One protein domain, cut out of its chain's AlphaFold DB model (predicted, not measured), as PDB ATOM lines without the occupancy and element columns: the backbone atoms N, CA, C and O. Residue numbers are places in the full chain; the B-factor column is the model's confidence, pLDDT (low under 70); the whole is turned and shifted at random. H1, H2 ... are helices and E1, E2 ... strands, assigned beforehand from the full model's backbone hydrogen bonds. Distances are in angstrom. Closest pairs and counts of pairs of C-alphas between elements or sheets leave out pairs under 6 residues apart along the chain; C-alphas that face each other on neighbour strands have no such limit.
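This is residues 2 to 97 of the 97 residues of an uncharacterized protein of Acidovorax carolinensis (UniProt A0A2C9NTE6). A strongly twisted, curled sheet of six strands has one short helix, H1, over one face, and a long tail without named elements, residues 70 to 97, runs away from it and makes much of the length. The 96 printed residues hold E1, E2, H1, E3, E4, E5 and E6 in chain order, the sheet running E5, E4, E3, E2, E1, E6, mixed. The class is mostly strand, with under half of the residues in named elements. The whole is loose, radius of gyration of the C-alphas 18.1 A, and spans 59 by 34 by 24 A.

E1, residues 10 to 20, bends by 116 degrees at residue 13. Its residues 10 to 14 pair with E6, residues 66 to 69, parallel, N 14 to O 68 being 2.8 A. Its residues 14 to 20 pair with E2, residues 24 to 29, an antiparallel hairpin, N 18 to O 26 being 2.8 A. E3, residues 45 to 51, is antiparallel to E2, N 48 to O 25 being 2.8 A. E3, E4, residues 54 to 57, and E5, residues 60 to 62, form a meander, each strand the antiparallel neighbour of the one before; N 51 to O 54 and N 55 to O 62 are both 2.8 A. H1, residues 32 to 38, is on the sheet at a height of 8.2 A, over E2 and slantwise to it at 43 degrees on the local plane; it is only just not over E1, on which 2 of its C-alphas fall. The closest C-alphas of H1 and E2 are those of Ala 35 and Phe 29, 5.9 A. In H1, 1 of 3 O i to N i+4 pairs and 3 of 4 O i to N i+3 pairs are within hydrogen-bond range.

E1 begins at C-alpha 10 (12.886, 10.706, -28.725) and measures 19.9 A, E3 20.1 A and E2 16.6 A. E6 ends at C-alpha 69 (12.233, 19.758, -22.081).

The C-alphas farthest apart, Asp 3 and Asn 84, are 58.9 A apart. The printed part has no cut and no long link between named elements. Residues 81 to 88 and 92 to 97 stand free. The pLDDT is under 70 at residues 2 to 4, 71 to 81 and 85 to 97.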
ATOM      1  N   ASN A   2       6.170  -9.852 -28.217       56.88
ATOM      2  CA  ASN A   2       6.942  -8.611 -28.411       56.88
ATOM      3  C   ASN A   2       6.019  -7.515 -28.984       56.88
ATOM      4  O   ASN A   2       6.410  -6.776 -29.880       56.88
ATOM      5  N   ASP A   3       4.775  -7.452 -28.499       59.91
ATOM      6  CA  ASP A   3       3.670  -6.636 -29.041       59.91
ATOM      7  C   ASP A   3       3.790  -5.122 -28.766       59.91
ATOM      8  O   ASP A   3       2.801  -4.401 -28.808       59.91
ATOM      9  N   TRP A   4       4.989  -4.611 -28.480       63.50
ATOM     10  CA  TRP A   4       5.201  -3.190 -28.167       63.50
ATOM     11  C   TRP A   4       5.409  -2.307 -29.408       63.50
ATOM     12  O   TRP A   4       5.488  -1.089 -29.292       63.50
ATOM     13  N   GLY A   5       5.467  -2.896 -30.607       73.38
ATOM     14  CA  GLY A   5       5.640  -2.148 -31.852       73.38
ATOM     15  C   GLY A   5       7.051  -1.571 -32.026       73.38
ATOM     16  O   GLY A   5       8.042  -2.152 -31.582       73.38
ATOM     17  N   PHE A   6       7.157  -0.456 -32.753       77.25
ATOM     18  CA  PHE A   6       8.425   0.247 -32.959       77.25
ATOM     19  C   PHE A   6       8.776   1.099 -31.742       77.25
ATOM     20  O   PHE A   6       7.895   1.735 -31.180       77.25
ATOM     21  N   HIS A   7      10.069   1.206 -31.424       85.19
ATOM     22  CA  HIS A   7      10.536   2.190 -30.449       85.19
ATOM     23  C   HIS A   7      10.140   3.605 -30.872       85.19
ATOM     24  O   HIS A   7      10.515   4.059 -31.961       85.19
ATOM     25  N   GLY A   8       9.405   4.279 -29.993       87.94
ATOM     26  CA  GLY A   8       8.963   5.648 -30.154       87.94
ATOM     27  C   GLY A   8      10.093   6.645 -30.408       87.94
ATOM     28  O   GLY A   8      11.236   6.447 -29.976       87.94
ATOM     29  N   PRO A   9       9.800   7.761 -31.097       91.94
ATOM     30  CA  PRO A   9      10.769   8.824 -31.277       91.94
ATOM     31  C   PRO A   9      11.100   9.500 -29.943       91.94
ATOM     32  O   PRO A   9      10.250   9.697 -29.072       91.94
ATOM     33  N   MET A  10      12.356   9.916 -29.830       93.75
ATOM     34  CA  MET A  10      12.886  10.706 -28.725       93.75
ATOM     35  C   MET A  10      13.177  12.123 -29.227       93.75
ATOM     36  O   MET A  10      14.088  12.318 -30.037       93.75
ATOM     37  N   ILE A  11      12.386  13.102 -28.788       94.00
ATOM     38  CA  ILE A  11      12.358  14.450 -29.373       94.00
ATOM     39  C   ILE A  11      12.763  15.509 -28.342       94.00
ATOM     40  O   ILE A  11      12.153  15.645 -27.286       94.00
ATOM     41  N   GLY A  12      13.772  16.309 -28.668       91.88
ATOM     42  CA  GLY A  12      14.212  17.450 -27.866       91.88
ATOM     43  C   GLY A  12      15.522  18.034 -28.400       91.88
ATOM     44  O   GLY A  12      16.030  17.540 -29.408       91.88
ATOM     45  N   PRO A  13      16.085  19.070 -27.758       93.00
ATOM     46  CA  PRO A  13      15.565  19.788 -26.590       93.00
ATOM     47  C   PRO A  13      14.387  20.723 -26.925       93.00
ATOM     48  O   PRO A  13      14.435  21.510 -27.877       93.00
ATOM     49  N   LEU A  14      13.325  20.655 -26.119       92.06
ATOM     50  CA  LEU A  14      12.122  21.476 -26.257       92.06
ATOM     51  C   LEU A  14      12.066  22.596 -25.214       92.06
ATOM     52  O   LEU A  14      12.357  22.386 -24.040       92.06
ATOM     53  N   LYS A  15      11.577  23.756 -25.646       89.44
ATOM     54  CA  LYS A  15      11.157  24.861 -24.784       89.44
ATOM     55  C   LYS A  15       9.836  24.571 -24.085       89.44
ATOM     56  O   LYS A  15       9.630  24.953 -22.940       89.44
ATOM     57  N   TRP A  16       8.908  23.949 -24.807       88.75
ATOM     58  CA  TRP A  16       7.617  23.531 -24.273       88.75
ATOM     59  C   TRP A  16       6.997  22.435 -25.135       88.75
ATOM     60  O   TRP A  16       7.274  22.315 -26.334       88.75
ATOM     61  N   VAL A  17       6.103  21.677 -24.509       91.81
ATOM     62  CA  VAL A  17       5.159  20.762 -25.147       91.81
ATOM     63  C   VAL A  17       3.756  21.130 -24.671       91.81
ATOM     64  O   VAL A  17       3.547  21.434 -23.499       91.81
ATOM     65  N   HIS A  18       2.800  21.163 -25.590       91.06
ATOM     66  CA  HIS A  18       1.404  21.444 -25.298       91.06
ATOM     67  C   HIS A  18       0.529  20.427 -26.017       91.06
ATOM     68  O   HIS A  18       0.569  20.330 -27.244       91.06
ATOM     69  N   THR A  19      -0.289  19.714 -25.255       89.31
ATOM     70  CA  THR A  19      -1.207  18.706 -25.782       89.31
ATOM     71  C   THR A  19      -2.640  19.160 -25.554       89.31
ATOM     72  O   THR A  19      -3.022  19.485 -24.433       89.31
ATOM     73  N   THR A  20      -3.448  19.172 -26.612       85.94
ATOM     74  CA  THR A  20      -4.865  19.546 -26.559       85.94
ATOM     75  C   THR A  20      -5.731  18.324 -26.864       85.94
ATOM     76  O   THR A  20      -5.552  17.679 -27.901       85.94
ATOM     77  N   TYR A  21      -6.656  18.004 -25.951       84.25
ATOM     78  CA  TYR A  21      -7.582  16.860 -26.021       84.25
ATOM     79  C   TYR A  21      -6.923  15.500 -26.282       84.25
ATOM     80  O   TYR A  21      -7.584  14.603 -26.777       84.25
ATOM     81  N   ALA A  22      -5.631  15.348 -25.986       76.31
ATOM     82  CA  ALA A  22      -4.861  14.148 -26.315       76.31
ATOM     83  C   ALA A  22      -4.828  13.776 -27.814       76.31
ATOM     84  O   ALA A  22      -4.418  12.675 -28.126       76.31
ATOM     85  N   PHE A  23      -5.179  14.678 -28.740       82.94
ATOM     86  CA  PHE A  23      -5.122  14.412 -30.194       82.94
ATOM     87  C   PHE A  23      -4.170  15.341 -30.942       82.94
ATOM     88  O   PHE A  23      -3.659  15.007 -32.011       82.94
ATOM     89  N   LYS A  24      -3.928  16.533 -30.389       84.88
ATOM     90  CA  LYS A  24      -3.082  17.547 -31.013       84.88
ATOM     91  C   LYS A  24      -1.923  17.882 -30.101       84.88
ATOM     92  O   LYS A  24      -2.119  18.491 -29.052       84.88
ATOM     93  N   ILE A  25      -0.721  17.514 -30.523       93.69
ATOM     94  CA  ILE A  25       0.506  17.804 -29.792       93.69
ATOM     95  C   ILE A  25       1.228  18.921 -30.538       93.69
ATOM     96  O   ILE A  25       1.452  18.858 -31.744       93.69
ATOM     97  N   ARG A  26       1.583  19.983 -29.824       94.00
ATOM     98  CA  ARG A  26       2.439  21.055 -30.327       94.00
ATOM     99  C   ARG A  26       3.696  21.088 -29.487       94.00
ATOM    100  O   ARG A  26       3.631  21.012 -28.264       94.00
ATOM    101  N   ILE A  27       4.828  21.236 -30.149       94.69
ATOM    102  CA  ILE A  27       6.130  21.329 -29.502       94.69
ATOM    103  C   ILE A  27       6.857  22.561 -30.013       94.69
ATOM    104  O   ILE A  27       6.700  22.946 -31.172       94.69
ATOM    105  N   ALA A  28       7.669  23.172 -29.159       94.12
ATOM    106  CA  ALA A  28       8.622  24.184 -29.580       94.12
ATOM    107  C   ALA A  28      10.032  23.757 -29.217       94.12
ATOM    108  O   ALA A  28      10.318  23.525 -28.048       94.12
ATOM    109  N   PHE A  29      10.917  23.714 -30.204       93.75
ATOM    110  CA  PHE A  29      12.338  23.472 -29.993       93.75
ATOM    111  C   PHE A  29      13.046  24.703 -29.427       93.75
ATOM    112  O   PHE A  29      12.662  25.853 -29.696       93.75
ATOM    113  N   GLU A  30      14.129  24.471 -28.689       91.00
ATOM    114  CA  GLU A  30      15.041  25.540 -28.271       91.00
ATOM    115  C   GLU A  30      15.780  26.174 -29.456       91.00
ATOM    116  O   GLU A  30      15.902  27.399 -29.532       91.00
ATOM    117  N   CYS A  31      16.172  25.371 -30.446       89.38
ATOM    118  CA  CYS A  31      16.801  25.853 -31.668       89.38
ATOM    119  C   CYS A  31      16.096  25.324 -32.923       89.38
ATOM    120  O   CYS A  31      15.638  24.184 -32.974       89.38
ATOM    121  N   GLU A  32      16.034  26.141 -33.977       92.06
ATOM    122  CA  GLU A  32      15.479  25.707 -35.266       92.06
ATOM    123  C   GLU A  32      16.346  24.625 -35.928       92.06
ATOM    124  O   GLU A  32      15.826  23.745 -36.609       92.06
ATOM    125  N   THR A  33      17.662  24.643 -35.700       90.81
ATOM    126  CA  THR A  33      18.564  23.608 -36.226       90.81
ATOM    127  C   THR A  33      18.235  22.227 -35.679       90.81
ATOM    128  O   THR A  33      18.377  21.248 -36.406       90.81
ATOM    129  N   ASP A  34      17.774  22.146 -34.429       90.88
ATOM    130  CA  ASP A  34      17.350  20.885 -33.825       90.88
ATOM    131  C   ASP A  34      16.015  20.442 -34.414       90.88
ATOM    132  O   ASP A  34      15.888  19.289 -34.816       90.88
ATOM    133  N   ALA A  35      15.064  21.370 -34.591       93.44
ATOM    134  CA  ALA A  35      13.781  21.081 -35.237       93.44
ATOM    135  C   ALA A  35      13.963  20.443 -36.625       93.44
ATOM    136  O   ALA A  35      13.307  19.449 -36.934       93.44
ATOM    137  N   ARG A  36      14.918  20.945 -37.421       93.69
ATOM    138  CA  ARG A  36      15.230  20.433 -38.770       93.69
ATOM    139  C   ARG A  36      15.747  18.992 -38.801       93.69
ATOM    140  O   ARG A  36      15.715  18.369 -39.858       93.69
ATOM    141  N   ARG A  37      16.223  18.447 -37.675       92.06
ATOM    142  CA  ARG A  37      16.630  17.029 -37.578       92.06
ATOM    143  C   ARG A  37      15.428  16.086 -37.543       92.06
ATOM    144  O   ARG A  37      15.560  14.929 -37.924       92.06
ATOM    145  N   TYR A  38      14.283  16.584 -37.082       92.38
ATOM    146  CA  TYR A  38      13.063  15.807 -36.868       92.38
ATOM    147  C   TYR A  38      11.976  16.126 -37.899       92.38
ATOM    148  O   TYR A  38      11.216  15.241 -38.285       92.38
ATOM    149  N   PHE A  39      11.900  17.383 -38.343       93.06
ATOM    150  CA  PHE A  39      10.846  17.893 -39.213       93.06
ATOM    151  C   PHE A  39      11.446  18.607 -40.424       93.06
ATOM    152  O   PHE A  39      12.358  19.421 -40.295       93.06
ATOM    153  N   SER A  40      10.904  18.343 -41.613       90.81
ATOM    154  CA  SER A  40      11.298  19.052 -42.841       90.81
ATOM    155  C   SER A  40      10.680  20.452 -42.946       90.81
ATOM    156  O   SER A  40      11.069  21.241 -43.804       90.81
ATOM    157  N   THR A  41       9.703  20.760 -42.094       89.50
ATOM    158  CA  THR A  41       9.031  22.056 -42.025       89.50
ATOM    159  C   THR A  41       9.908  23.087 -41.310       89.50
ATOM    160  O   THR A  41      10.475  22.792 -40.256       89.50
ATOM    161  N   PRO A  42      10.022  24.316 -41.843       89.44
ATOM    162  CA  PRO A  42      10.819  25.361 -41.213       89.44
ATOM    163  C   PRO A  42      10.203  25.816 -39.885       89.44
ATOM    164  O   PRO A  42       8.997  25.692 -39.657       89.44
ATOM    165  N   GLY A  43      11.037  26.407 -39.030       92.38
ATOM    166  CA  GLY A  43      10.608  27.003 -37.769       92.38
ATOM    167  C   GLY A  43      10.715  26.092 -36.543       92.38
ATOM    168  O   GLY A  43      10.862  24.873 -36.606       92.38
ATOM    169  N   ARG A  44      10.666  26.736 -35.374       93.25
ATOM    170  CA  ARG A  44      10.867  26.086 -34.070       93.25
ATOM    171  C   ARG A  44       9.627  25.380 -33.540       93.25
ATOM    172  O   ARG A  44       9.760  24.491 -32.709       93.25
ATOM    173  N   VAL A  45       8.440  25.814 -33.959       95.06
ATOM    174  CA  VAL A  45       7.168  25.264 -33.484       95.06
ATOM    175  C   VAL A  45       6.684  24.233 -34.482       95.06
ATOM    176  O   VAL A  45       6.465  24.563 -35.642       95.06
ATOM    177  N   GLN A  46       6.491  23.008 -34.015       95.75
ATOM    178  CA  GLN A  46       6.053  21.888 -34.833       95.75
ATOM    179  C   GLN A  46       4.773  21.294 -34.255       95.75
ATOM    180  O   GLN A  46       4.506  21.389 -33.054       95.75
ATOM    181  N   SER A  47       3.951  20.729 -35.136       93.81
ATOM    182  CA  SER A  47       2.744  20.001 -34.746       93.81
ATOM    183  C   SER A  47       2.955  18.519 -35.002       93.81
ATOM    184  O   SER A  47       3.537  18.130 -36.010       93.81
ATOM    185  N   MET A  48       2.476  17.711 -34.071       92.75
ATOM    186  CA  MET A  48       2.470  16.263 -34.126       92.75
ATOM    187  C   MET A  48       1.017  15.807 -34.026       92.75
ATOM    188  O   MET A  48       0.222  16.367 -33.262       92.75
ATOM    189  N   GLU A  49       0.678  14.810 -34.830       91.56
ATOM    190  CA  GLU A  49      -0.680  14.292 -34.961       91.56
ATOM    191  C   GLU A  49      -0.728  12.879 -34.398       91.56
ATOM    192  O   GLU A  49       0.141  12.054 -34.697       91.56
ATOM    193  N   LEU A  50      -1.756  12.607 -33.598       91.25
ATOM    194  CA  LEU A  50      -2.116  11.242 -33.252       91.25
ATOM    195  C   LEU A  50      -3.186  10.746 -34.225       91.25
ATOM    196  O   LEU A  50      -4.074  11.502 -34.625       91.25
ATOM    197  N   ASN A  51      -3.083   9.481 -34.606       90.69
ATOM    198  CA  ASN A  51      -4.144   8.733 -35.256       90.69
ATOM    199  C   ASN A  51      -4.638   7.699 -34.245       90.69
ATOM    200  O   ASN A  51      -3.878   6.798 -33.894       90.69
ATOM    201  N   ASP A  52      -5.860   7.880 -33.754       89.88
ATOM    202  CA  ASP A  52      -6.373   7.212 -32.556       89.88
ATOM    203  C   ASP A  52      -5.424   7.398 -31.357       89.88
ATOM    204  O   ASP A  52      -5.261   8.519 -30.871       89.88
ATOM    205  N   ASP A  53      -4.782   6.327 -30.894       88.69
ATOM    206  CA  ASP A  53      -3.822   6.306 -29.789       88.69
ATOM    207  C   ASP A  53      -2.351   6.305 -30.246       88.69
ATOM    208  O   ASP A  53      -1.443   6.309 -29.414       88.69
ATOM    209  N   LEU A  54      -2.092   6.350 -31.560       90.81
ATOM    210  CA  LEU A  54      -0.751   6.216 -32.126       90.81
ATOM    211  C   LEU A  54      -0.203   7.537 -32.661       90.81
ATOM    212  O   LEU A  54      -0.823   8.215 -33.482       90.81
ATOM    213  N   LEU A  55       1.037   7.863 -32.300       92.12
ATOM    214  CA  LEU A  55       1.748   9.001 -32.867       92.12
ATOM    215  C   LEU A  55       2.149   8.734 -34.315       92.12
ATOM    216  O   LEU A  55       2.902   7.802 -34.595       92.12
ATOM    217  N   LYS A  56       1.744   9.625 -35.225       92.00
ATOM    218  CA  LYS A  56       2.220   9.641 -36.607       92.00
ATOM    219  C   LYS A  56       3.513  10.451 -36.710       92.00
ATOM    220  O   LYS A  56       3.508  11.675 -36.582       92.00
ATOM    221  N   PHE A  57       4.626   9.781 -36.993       92.12
ATOM    222  CA  PHE A  57       5.935  10.429 -37.118       92.12
ATOM    223  C   PHE A  57       6.813   9.708 -38.149       92.12
ATOM    224  O   PHE A  57       6.819   8.485 -38.213       92.12
ATOM    225  N   GLY A  58       7.528  10.440 -39.011       88.50
ATOM    226  CA  GLY A  58       8.444   9.834 -39.996       88.50
ATOM    227  C   GLY A  58       7.821   8.757 -40.905       88.50
ATOM    228  O   GLY A  58       8.512   7.824 -41.307       88.50
ATOM    229  N   GLY A  59       6.515   8.843 -41.187       89.12
ATOM    230  CA  GLY A  59       5.780   7.850 -41.985       89.12
ATOM    231  C   GLY A  59       5.402   6.557 -41.247       89.12
ATOM    232  O   GLY A  59       4.965   5.608 -41.890       89.12
ATOM    233  N   LYS A  60       5.560   6.504 -39.920       90.06
ATOM    234  CA  LYS A  60       5.230   5.354 -39.064       90.06
ATOM    235  C   LYS A  60       4.281   5.755 -37.931       90.06
ATOM    236  O   LYS A  60       4.077   6.945 -37.684       90.06
ATOM    237  N   PHE A  61       3.726   4.745 -37.265       90.88
ATOM    238  CA  PHE A  61       2.845   4.875 -36.107       90.88
ATOM    239  C   PHE A  61       3.518   4.282 -34.867       90.88
ATOM    240  O   PHE A  61       4.073   3.184 -34.945       90.88
ATOM    241  N   TYR A  62       3.477   5.012 -33.754       91.69
ATOM    242  CA  TYR A  62       4.150   4.649 -32.506       91.69
ATOM    243  C   TYR A  62       3.175   4.693 -31.334       91.69
ATOM    244  O   TYR A  62       2.431   5.664 -31.201       91.69
ATOM    245  N   GLY A  63       3.197   3.659 -30.490       90.12
ATOM    246  CA  GLY A  63       2.411   3.628 -29.251       90.12
ATOM    247  C   GLY A  63       3.049   4.434 -28.118       90.12
ATOM    248  O   GLY A  63       2.372   4.809 -27.167       90.12
ATOM    249  N   ASP A  64       4.344   4.731 -28.225       90.06
ATOM    250  CA  ASP A  64       5.101   5.535 -27.279       90.06
ATOM    251  C   ASP A  64       5.861   6.671 -27.981       90.06
ATOM    252  O   ASP A  64       6.167   6.642 -29.175       90.06
ATOM    253  N   TRP A  65       6.145   7.729 -27.228       91.88
ATOM    254  CA  TRP A  65       7.062   8.791 -27.623       91.88
ATOM    255  C   TRP A  65       7.588   9.482 -26.377       91.88
ATOM    256  O   TRP A  65       6.888   9.619 -25.372       91.88
ATOM    257  N   THR A  66       8.819   9.965 -26.465       92.94
ATOM    258  CA  THR A  66       9.471  10.659 -25.355       92.94
ATOM    259  C   THR A  66       9.862  12.052 -25.801       92.94
ATOM    260  O   THR A  66      10.420  12.241 -26.884       92.94
ATOM    261  N   VAL A  67       9.591  13.038 -24.949       92.62
ATOM    262  CA  VAL A  67      10.019  14.419 -25.163       92.62
ATOM    263  C   VAL A  67      10.948  14.874 -24.047       92.62
ATOM    264  O   VAL A  67      10.734  14.544 -22.883       92.62
ATOM    265  N   TYR A  68      11.967  15.652 -24.404       91.69
ATOM    266  CA  TYR A  68      12.907  16.247 -23.455       91.69
ATOM    267  C   TYR A  68      12.737  17.760 -23.445       91.69
ATOM    268  O   TYR A  68      12.959  18.417 -24.465       91.69
ATOM    269  N   THR A  69      12.358  18.313 -22.296       86.12
ATOM    270  CA  THR A  69      12.233  19.758 -22.081       86.12
ATOM    271  C   THR A  69      13.458  20.300 -21.359       86.12
ATOM    272  O   THR A  69      13.998  19.641 -20.471       86.12
ATOM    273  N   VAL A  70      13.895  21.504 -21.723       77.56
ATOM    274  CA  VAL A  70      14.923  22.226 -20.967       77.56
ATOM    275  C   VAL A  70      14.223  23.062 -19.908       77.56
ATOM    276  O   VAL A  70      13.415  23.934 -20.224       77.56
ATOM    277  N   GLU A  71      14.519  22.798 -18.640       66.88
ATOM    278  CA  GLU A  71      14.007  23.624 -17.552       66.88
ATOM    279  C   GLU A  71      14.692  24.999 -17.554       66.88
ATOM    280  O   GLU A  71      15.907  25.109 -17.736       66.88
ATOM    281  N   VAL A  72      13.933  26.065 -17.276       57.03
ATOM    282  CA  VAL A  72      14.451  27.453 -17.255       57.03
ATOM    283  C   VAL A  72      15.629  27.612 -16.276       57.03
ATOM    284  O   VAL A  72      16.516  28.441 -16.477       57.03
ATOM    285  N   ASN A  73      15.668  26.799 -15.218       55.34
ATOM    286  CA  ASN A  73      16.728  26.785 -14.208       55.34
ATOM    287  C   ASN A  73      17.971  25.960 -14.608       55.34
ATOM    288  O   ASN A  73      19.023  26.167 -14.009       55.34
ATOM    289  N   GLN A  74      17.899  25.101 -15.632       53.66
ATOM    290  CA  GLN A  74      19.046  24.345 -16.157       53.66
ATOM    291  C   GLN A  74      19.899  25.147 -17.156       53.66
ATOM    292  O   GLN A  74      20.996  24.721 -17.506       53.66
ATOM    293  N   CYS A  75      19.442  26.333 -17.570       51.84
ATOM    294  CA  CYS A  75      20.239  27.285 -18.353       51.84
ATOM    295  C   CYS A  75      21.008  28.303 -17.496       51.84
ATOM    296  O   CYS A  75      21.748  29.119 -18.048       51.84
ATOM    297  N   ARG A  76      20.850  28.301 -16.163       52.75
ATOM    298  CA  ARG A  76      21.653  29.172 -15.297       52.75
ATOM    299  C   ARG A  76      23.041  28.576 -15.127       52.75
ATOM    300  O   ARG A  76      23.179  27.404 -14.782       52.75
ATOM    301  N   LEU A  77      24.068  29.400 -15.329       58.66
ATOM    302  CA  LEU A  77      25.410  29.061 -14.869       58.66
ATOM    303  C   LEU A  77      25.333  28.691 -13.377       58.66
ATOM    304  O   LEU A  77      24.608  29.365 -12.634       58.66
ATOM    305  N   PRO A  78      26.054  27.646 -12.925       62.75
ATOM    306  CA  PRO A  78      26.206  27.384 -11.503       62.75
ATOM    307  C   PRO A  78      26.631  28.671 -10.796       62.75
ATOM    308  O   PRO A  78      27.397  29.452 -11.368       62.75
ATOM    309  N   ASN A  79      26.143  28.891  -9.571       65.94
ATOM    310  CA  ASN A  79      26.579  30.039  -8.779       65.94
ATOM    311  C   ASN A  79      28.114  30.068  -8.766       65.94
ATOM    312  O   ASN A  79      28.749  29.078  -8.407       65.94
ATOM    313  N   ASP A  80      28.700  31.183  -9.205       66.00
ATOM    314  CA  ASP A  80      30.151  31.368  -9.249       66.00
ATOM    315  C   ASP A  80      30.663  31.554  -7.814       66.00
ATOM    316  O   ASP A  80      30.840  32.670  -7.337       66.00
ATOM    317  N   THR A  81      30.795  30.448  -7.076       67.94
ATOM    318  CA  THR A  81      31.168  30.447  -5.653       67.94
ATOM    319  C   THR A  81      32.674  30.534  -5.428       67.94
ATOM    320  O   THR A  81      33.115  30.571  -4.283       67.94
ATOM    321  N   PHE A  82      33.475  30.515  -6.494       71.50
ATOM    322  CA  PHE A  82      34.934  30.440  -6.410       71.50
ATOM    323  C   PHE A  82      35.641  31.732  -6.827       71.50
ATOM    324  O   PHE A  82      36.817  31.906  -6.509       71.50
ATOM    325  N   ARG A  83      34.963  32.652  -7.526       70.94
ATOM    326  CA  ARG A  83      35.504  33.979  -7.851       70.94
ATOM    327  C   ARG A  83      34.951  35.032  -6.891       70.94
ATOM    328  O   ARG A  83      33.747  35.137  -6.711       70.94
ATOM    329  N   ASN A  84      35.830  35.882  -6.351       70.88
ATOM    330  CA  ASN A  84      35.430  37.047  -5.541       70.88
ATOM    331  C   ASN A  84      34.700  38.131  -6.353       70.88
ATOM    332  O   ASN A  84      33.998  38.961  -5.786       70.88
ATOM    333  N   VAL A  85      34.868  38.134  -7.679       67.88
ATOM    334  CA  VAL A  85      34.176  39.046  -8.594       67.88
ATOM    335  C   VAL A  85      33.186  38.221  -9.403       67.88
ATOM    336  O   VAL A  85      33.593  37.416 -10.245       67.88
ATOM    337  N   GLN A  86      31.892  38.412  -9.141       61.84
ATOM    338  CA  GLN A  86      30.842  37.768  -9.922       61.84
ATOM    339  C   GLN A  86      30.893  38.287 -11.356       61.84
ATOM    340  O   GLN A  86      30.861  39.495 -11.600       61.84
ATOM    341  N   ARG A  87      30.961  37.370 -12.324       60.50
ATOM    342  CA  ARG A  87      30.708  37.739 -13.717       60.50
ATOM    343  C   ARG A  87      29.258  38.224 -13.823       60.50
ATOM    344  O   ARG A  87      28.388  37.603 -13.208       60.50
ATOM    345  N   PRO A  88      28.970  39.275 -14.605       60.97
ATOM    346  CA  PRO A  88      27.593  39.603 -14.939       60.97
ATOM    347  C   PRO A  88      26.930  38.352 -15.522       60.97
ATOM    348  O   PRO A  88      27.504  37.705 -16.398       60.97
ATOM    349  N   ALA A  89      25.735  38.001 -15.045       56.91
ATOM    350  CA  ALA A  89      24.969  36.846 -15.531       56.91
ATOM    351  C   ALA A  89      24.473  37.014 -16.985       56.91
ATOM    352  O   ALA A  89      23.712  36.194 -17.497       56.91
ATOM    353  N   GLU A  90      24.878  38.096 -17.646       55.12
ATOM    354  CA  GLU A  90      24.530  38.401 -19.018       55.12
ATOM    355  C   GLU A  90      25.297  37.471 -19.955       55.12
ATOM    356  O   GLU A  90      26.519  37.525 -20.093       55.12
ATOM    357  N   HIS A  91      24.558  36.593 -20.626       52.97
ATOM    358  CA  HIS A  91      25.069  35.864 -21.771       52.97
ATOM    359  C   HIS A  91      25.298  36.871 -22.904       52.97
ATOM    360  O   HIS A  91      24.341  37.394 -23.472       52.97
ATOM    361  N   TRP A  92      26.556  37.113 -23.276       45.88
ATOM    362  CA  TRP A  92      26.907  38.026 -24.376       45.88
ATOM    363  C   TRP A  92      26.265  37.604 -25.715       45.88
ATOM    364  O   TRP A  92      26.077  38.429 -26.599       45.88
ATOM    365  N   ALA A  93      25.841  36.340 -25.840       44.94
ATOM    366  CA  ALA A  93      25.094  35.812 -26.985       44.94
ATOM    367  C   ALA A  93      23.627  36.297 -27.088       44.94
ATOM    368  O   ALA A  93      22.950  35.990 -28.068       44.94
ATOM    369  N   HIS A  94      23.112  37.022 -26.088       42.41
ATOM    370  CA  HIS A  94      21.738  37.542 -26.052       42.41
ATOM    371  C   HIS A  94      21.652  39.073 -26.021       42.41
ATOM    372  O   HIS A  94      20.551  39.621 -25.947       42.41
ATOM    373  N   VAL A  95      22.784  39.771 -26.128       39.56
ATOM    374  CA  VAL A  95      22.789  41.224 -26.313       39.56
ATOM    375  C   VAL A  95      22.464  41.505 -27.780       39.56
ATOM    376  O   VAL A  95      23.244  41.181 -28.672       39.56
ATOM    377  N   ARG A  96      21.278  42.063 -28.045       44.50
ATOM    378  CA  ARG A  96      20.968  42.643 -29.358       44.50
ATOM    379  C   ARG A  96      21.771  43.938 -29.500       44.50
ATOM    380  O   ARG A  96      21.562  44.851 -28.705       44.50
ATOM    381  N   THR A  97      22.669  43.985 -30.479       48.00
ATOM    382  CA  THR A  97      23.158  45.237 -31.085       48.00
ATOM    383  C   THR A  97      22.058  45.898 -31.892       48.00
ATOM    384  O   THR A  97      21.336  45.140 -32.583       48.00
TER     385      THR A  97